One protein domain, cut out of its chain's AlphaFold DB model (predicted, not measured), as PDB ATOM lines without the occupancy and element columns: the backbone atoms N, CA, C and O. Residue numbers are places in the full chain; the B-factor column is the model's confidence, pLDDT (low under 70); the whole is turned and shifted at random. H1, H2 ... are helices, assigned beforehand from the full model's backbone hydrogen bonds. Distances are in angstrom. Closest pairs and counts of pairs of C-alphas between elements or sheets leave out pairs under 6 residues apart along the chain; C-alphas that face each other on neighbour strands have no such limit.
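Overview. This is residues 12 to 57 of the 57 residues of the protein "Histidine phosphatase superfamily protein (Branch 1)" of Cytobacillus firmus (UniProt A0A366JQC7). With little regular structure, the model is a flat, open loop of chain: the short helix H1 lies along one side, and residues 36 to 50 sweep round from its end to H2, a single turn inside the loop. Residues 15 to 20 stick out at one end and residues 39 to 44 at the other. The printed part has 46 residues with two named helices, H1 then H2, and no named strand; the class is all helix, with only 12 residues in named elements. It is only just loose, close to compact, with a radius of gyration of the C-alphas of 11.8 A, and only just flat, spanning 34 by 21 by 11 A.

Along the chain. H1, residues 28 to 35, begins at C-alpha 28 (-9.503, -21.992, 114.255) and is 10.8 A long. H2, residues 51 to 54, ends at C-alpha 54 (-0.251, -32.290, 120.063).

Arrangement. H1 and H2 are apart, with no C-alpha of the one within 8 A of the other. Every O i to N i+4 pair in H1 is within hydrogen-bond range; H2 is too short for one.

Size, cuts and confidence. The C-alphas farthest apart, of Glu 15 and Asn 43, are 35.1 A apart. The link from H1 to H2 is long, 15 residues. The printed part has no cut, and no printed residue is under 70 in pLDDT.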
ATOM      1  N   LEU A  12      -0.983 -22.914 106.552       95.94
ATOM      2  CA  LEU A  12      -0.283 -23.386 105.353       95.94
ATOM      3  C   LEU A  12      -1.075 -24.449 104.592       95.94
ATOM      4  O   LEU A  12      -0.974 -24.519 103.369       95.94
ATOM      5  N   ASN A  13      -1.880 -25.268 105.275       95.31
ATOM      6  CA  ASN A  13      -2.771 -26.201 104.586       95.31
ATOM      7  C   ASN A  13      -3.862 -25.441 103.823       95.31
ATOM      8  O   ASN A  13      -4.132 -25.775 102.668       95.31
ATOM      9  N   LYS A  14      -4.439 -24.402 104.443       96.75
ATOM     10  CA  LYS A  14      -5.432 -23.514 103.820       96.75
ATOM     11  C   LYS A  14      -4.861 -22.812 102.583       96.75
ATOM     12  O   LYS A  14      -5.507 -22.780 101.541       96.75
ATOM     13  N   GLU A  15      -3.620 -22.340 102.670       97.19
ATOM     14  CA  GLU A  15      -2.883 -21.705 101.570       97.19
ATOM     15  C   GLU A  15      -2.295 -22.699 100.552       97.19
ATOM     16  O   GLU A  15      -1.657 -22.282  99.586       97.19
ATOM     17  N   ARG A  16      -2.484 -24.013 100.752       95.12
ATOM     18  CA  ARG A  16      -1.912 -25.092  99.924       95.12
ATOM     19  C   ARG A  16      -0.382 -25.032  99.798       95.12
ATOM     20  O   ARG A  16       0.186 -25.417  98.778       95.12
ATOM     21  N   LYS A  17       0.295 -24.576 100.850       95.44
ATOM     22  CA  LYS A  17       1.756 -24.508 100.950       95.44
ATOM     23  C   LYS A  17       2.320 -25.721 101.685       95.44
ATOM     24  O   LYS A  17       1.686 -26.313 102.559       95.44
ATOM     25  N   MET A  18       3.562 -26.072 101.358       92.44
ATOM     26  CA  MET A  18       4.295 -27.112 102.078       92.44
ATOM     27  C   MET A  18       4.733 -26.617 103.461       92.44
ATOM     28  O   MET A  18       5.396 -25.589 103.583       92.44
ATOM     29  N   GLN A  19       4.394 -27.384 104.498       90.56
ATOM     30  CA  GLN A  19       4.744 -27.067 105.884       90.56
ATOM     31  C   GLN A  19       6.129 -27.595 106.293       90.56
ATOM     32  O   GLN A  19       6.845 -26.943 107.057       90.56
ATOM     33  N   GLY A  20       6.529 -28.766 105.789       87.56
ATOM     34  CA  GLY A  20       7.752 -29.436 106.231       87.56
ATOM     35  C   GLY A  20       7.733 -29.706 107.741       87.56
ATOM     36  O   GLY A  20       6.726 -30.161 108.281       87.56
ATOM     37  N   ARG A  21       8.846 -29.406 108.419       86.38
ATOM     38  CA  ARG A  21       9.003 -29.539 109.880       86.38
ATOM     39  C   ARG A  21       8.754 -28.237 110.651       86.38
ATOM     40  O   ARG A  21       9.115 -28.157 111.817       86.38
ATOM     41  N   LYS A  22       8.183 -27.207 110.016       88.25
ATOM     42  CA  LYS A  22       7.885 -25.949 110.709       88.25
ATOM     43  C   LYS A  22       6.824 -26.176 111.785       88.25
ATOM     44  O   LYS A  22       5.779 -26.786 111.512       88.25
ATOM     45  N   GLU A  23       7.091 -25.653 112.976       88.25
ATOM     46  CA  GLU A  23       6.116 -25.571 114.058       88.25
ATOM     47  C   GLU A  23       5.104 -24.487 113.710       88.25
ATOM     48  O   GLU A  23       5.410 -23.299 113.691       88.25
ATOM     49  N   ILE A  24       3.928 -24.936 113.285       93.94
ATOM     50  CA  ILE A  24       2.793 -24.085 112.953       93.94
ATOM     51  C   ILE A  24       1.596 -24.742 113.623       93.94
ATOM     52  O   ILE A  24       1.380 -25.939 113.360       93.94
ATOM     53  N   PRO A  25       0.864 -24.006 114.471       96.94
ATOM     54  CA  PRO A  25      -0.277 -24.534 115.196       96.94
ATOM     55  C   PRO A  25      -1.460 -24.798 114.259       96.94
ATOM     56  O   PRO A  25      -1.452 -24.457 113.070       96.94
ATOM     57  N   LEU A  26      -2.492 -25.424 114.815       97.75
ATOM     58  CA  LEU A  26      -3.813 -25.474 114.206       97.75
ATOM     59  C   LEU A  26      -4.384 -24.063 114.063       97.75
ATOM     60  O   LEU A  26      -4.192 -23.212 114.930       97.75
ATOM     61  N   ASN A  27      -5.118 -23.837 112.978       97.75
ATOM     62  CA  ASN A  27      -5.970 -22.659 112.874       97.75
ATOM     63  C   ASN A  27      -7.323 -22.920 113.554       97.75
ATOM     64  O   ASN A  27      -7.593 -24.030 114.015       97.75
ATOM     65  N   GLU A  28      -8.184 -21.905 113.611       98.06
ATOM     66  CA  GLU A  28      -9.503 -21.992 114.255       98.06
ATOM     67  C   GLU A  28     -10.321 -23.193 113.753       98.06
ATOM     68  O   GLU A  28     -10.813 -23.998 114.543       98.06
ATOM     69  N   TYR A  29     -10.339 -23.411 112.436       98.00
ATOM     70  CA  TYR A  29     -11.003 -24.564 111.834       98.00
ATOM     71  C   TYR A  29     -10.350 -25.901 112.228       98.00
ATOM     72  O   TYR A  29     -11.037 -26.891 112.471       98.00
ATOM     73  N   GLY A  30      -9.020 -25.951 112.323       97.69
ATOM     74  CA  GLY A  30      -8.294 -27.122 112.814       97.69
ATOM     75  C   GLY A  30      -8.620 -27.463 114.270       97.69
ATOM     76  O   GLY A  30      -8.736 -28.642 114.605       97.69
ATOM     77  N   LEU A  31      -8.823 -26.457 115.124       97.75
ATOM     78  CA  LEU A  31      -9.240 -26.655 116.514       97.75
ATOM     79  C   LEU A  31     -10.664 -27.217 116.600       97.75
ATOM     80  O   LEU A  31     -10.904 -28.151 117.364       97.75
ATOM     81  N   GLU A  32     -11.594 -26.726 115.779       97.25
ATOM     82  CA  GLU A  32     -12.942 -27.306 115.674       97.25
ATOM     83  C   GLU A  32     -12.908 -28.768 115.206       97.25
ATOM     84  O   GLU A  32     -13.667 -29.603 115.699       97.25
ATOM     85  N   GLN A  33     -12.014 -29.108 114.269       96.62
ATOM     86  CA  GLN A  33     -11.817 -30.495 113.836       96.62
ATOM     87  C   GLN A  33     -11.346 -31.386 114.991       96.62
ATOM     88  O   GLN A  33     -11.879 -32.483 115.153       96.62
ATOM     89  N   ALA A  34     -10.395 -30.915 115.803       95.75
ATOM     90  CA  ALA A  34      -9.900 -31.645 116.970       95.75
ATOM     91  C   ALA A  34     -10.989 -31.847 118.037       95.75
ATOM     92  O   ALA A  34     -11.103 -32.925 118.617       95.75
ATOM     93  N   GLN A  35     -11.852 -30.850 118.257       95.06
ATOM     94  CA  GLN A  35     -12.939 -30.949 119.238       95.06
ATOM     95  C   GLN A  35     -13.919 -32.095 118.957       95.06
ATOM     96  O   GLN A  35     -14.459 -32.667 119.900       95.06
ATOM     97  N   ARG A  36     -14.104 -32.490 117.693       93.00
ATOM     98  CA  ARG A  36     -14.987 -33.611 117.316       93.00
ATOM     99  C   ARG A  36     -14.497 -34.973 117.811       93.00
ATOM    100  O   ARG A  36     -15.256 -35.933 117.775       93.00
ATOM    101  N   LEU A  37     -13.240 -35.072 118.246       90.56
ATOM    102  CA  LEU A  37     -12.660 -36.309 118.772       90.56
ATOM    103  C   LEU A  37     -12.925 -36.505 120.270       90.56
ATOM    104  O   LEU A  37     -12.681 -37.595 120.783       90.56
ATOM    105  N   ARG A  38     -13.444 -35.483 120.968       89.19
ATOM    106  CA  ARG A  38     -13.615 -35.489 122.431       89.19
ATOM    107  C   ARG A  38     -14.587 -36.545 122.950       89.19
ATOM    108  O   ARG A  38     -14.449 -36.968 124.091       89.19
ATOM    109  N   ASP A  39     -15.532 -36.982 122.124       90.38
ATOM    110  CA  ASP A  39     -16.541 -37.967 122.527       90.38
ATOM    111  C   ASP A  39     -16.012 -39.413 122.495       90.38
ATOM    112  O   ASP A  39     -16.713 -40.352 122.879       90.38
ATOM    113  N   ILE A  40     -14.769 -39.618 122.046       91.50
ATOM    114  CA  ILE A  40     -14.127 -40.930 122.003       91.50
ATOM    115  C   ILE A  40     -13.228 -41.087 123.232       91.50
ATOM    116  O   ILE A  40     -12.305 -40.312 123.459       91.50
ATOM    117  N   ASN A  41     -13.467 -42.142 124.012       92.81
ATOM    118  CA  ASN A  41     -12.615 -42.479 125.149       92.81
ATOM    119  C   ASN A  41     -11.367 -43.239 124.682       92.81
ATOM    120  O   ASN A  41     -11.473 -44.336 124.127       92.81
ATOM    121  N   PHE A  42     -10.185 -42.687 124.962       93.31
ATOM    122  CA  PHE A  42      -8.895 -43.321 124.692       93.31
ATOM    123  C   PHE A  42      -8.172 -43.650 125.999       93.31
ATOM    124  O   PHE A  42      -8.021 -42.794 126.864       93.31
ATOM    125  N   ASN A  43      -7.674 -44.882 126.136       96.19
ATOM    126  CA  ASN A  43      -6.794 -45.239 127.254       96.19
ATOM    127  C   ASN A  43      -5.359 -44.739 127.045       96.19
ATOM    128  O   ASN A  43      -4.668 -44.433 128.010       96.19
ATOM    129  N   PHE A  44      -4.919 -44.668 125.785       95.56
ATOM    130  CA  PHE A  44      -3.596 -44.195 125.394       95.56
ATOM    131  C   PHE A  44      -3.694 -43.398 124.097       95.56
ATOM    132  O   PHE A  44      -4.406 -43.799 123.174       95.56
ATOM    133  N   VAL A  45      -2.943 -42.301 124.026       95.69
ATOM    134  CA  VAL A  45      -2.840 -41.434 122.849       95.69
ATOM    135  C   VAL A  45      -1.363 -41.225 122.532       95.69
ATOM    136  O   VAL A  45      -0.555 -40.988 123.429       95.69
ATOM    137  N   PHE A  46      -1.005 -41.330 121.253       96.56
ATOM    138  CA  PHE A  46       0.361 -41.149 120.767       96.56
ATOM    139  C   PHE A  46       0.380 -40.093 119.668       96.56
ATOM    140  O   PHE A  46      -0.497 -40.065 118.805       96.56
ATOM    141  N   SER A  47       1.397 -39.235 119.686       96.31
ATOM    142  CA  SER A  47       1.519 -38.100 118.775       96.31
ATOM    143  C   SER A  47       2.986 -37.819 118.448       96.31
ATOM    144  O   SER A  47       3.892 -38.182 119.197       96.31
ATOM    145  N   SER A  48       3.226 -37.167 117.309       93.75
ATOM    146  CA  SER A  48       4.538 -36.577 117.014       93.75
ATOM    147  C   SER A  48       4.762 -35.336 117.890       93.75
ATOM    148  O   SER A  48       3.778 -34.690 118.244       93.75
ATOM    149  N   PRO A  49       6.006 -34.893 118.142       94.19
ATOM    150  CA  PRO A  49       6.259 -33.724 118.994       94.19
ATOM    151  C   PRO A  49       5.799 -32.384 118.387       94.19
ATOM    152  O   PRO A  49       5.968 -31.342 119.002       94.19
ATOM    153  N   GLN A  50       5.249 -32.383 117.171       94.62
ATOM    154  CA  GLN A  50       4.842 -31.163 116.481       94.62
ATOM    155  C   GLN A  50       3.579 -30.572 117.110       94.62
ATOM    156  O   GLN A  50       2.572 -31.273 117.225       94.62
ATOM    157  N   GLU A  51       3.596 -29.269 117.385       95.00
ATOM    158  CA  GLU A  51       2.513 -28.546 118.066       95.00
ATOM    159  C   GLU A  51       1.109 -28.868 117.523       95.00
ATOM    160  O   GLU A  51       0.239 -29.283 118.278       95.00
ATOM    161  N   ARG A  52       0.888 -28.804 116.204       96.06
ATOM    162  CA  ARG A  52      -0.414 -29.140 115.586       96.06
ATOM    163  C   ARG A  52      -0.913 -30.564 115.850       96.06
ATOM    164  O   ARG A  52      -2.119 -30.800 115.879       96.06
ATOM    165  N   ALA A  53       0.002 -31.528 115.974       96.19
ATOM    166  CA  ALA A  53      -0.348 -32.913 116.267       96.19
ATOM    167  C   ALA A  53      -0.689 -33.064 117.752       96.19
ATOM    168  O   ALA A  53      -1.645 -33.753 118.077       96.19
ATOM    169  N   ILE A  54       0.046 -32.371 118.628       95.94
ATOM    170  CA  ILE A  54      -0.251 -32.290 120.063       95.94
ATOM    171  C   ILE A  54      -1.602 -31.608 120.301       95.94
ATOM    172  O   ILE A  54      -2.400 -32.122 121.061       95.94
ATOM    173  N   GLN A  55      -1.911 -30.514 119.604       96.19
ATOM    174  CA  GLN A  55      -3.199 -29.816 119.722       96.19
ATOM    175  C   GLN A  55      -4.399 -30.641 119.225       96.19
ATOM    176  O   GLN A  55      -5.536 -30.318 119.559       96.19
ATOM    177  N   THR A  56      -4.164 -31.663 118.391       96.31
ATOM    178  CA  THR A  56      -5.225 -32.571 117.919       96.31
ATOM    179  C   THR A  56      -5.426 -33.771 118.850       96.31
ATOM    180  O   THR A  56      -6.523 -34.324 118.879       96.31
ATOM    181  N   ALA A  57      -4.361 -34.200 119.531       93.44
ATOM    182  CA  ALA A  57      -4.313 -35.385 120.385       93.44
ATOM    183  C   ALA A  57      -4.964 -35.130 121.751       93.44
ATOM    184  O   ALA A  57      -5.629 -36.071 122.238       93.44
TER     185      ALA A  57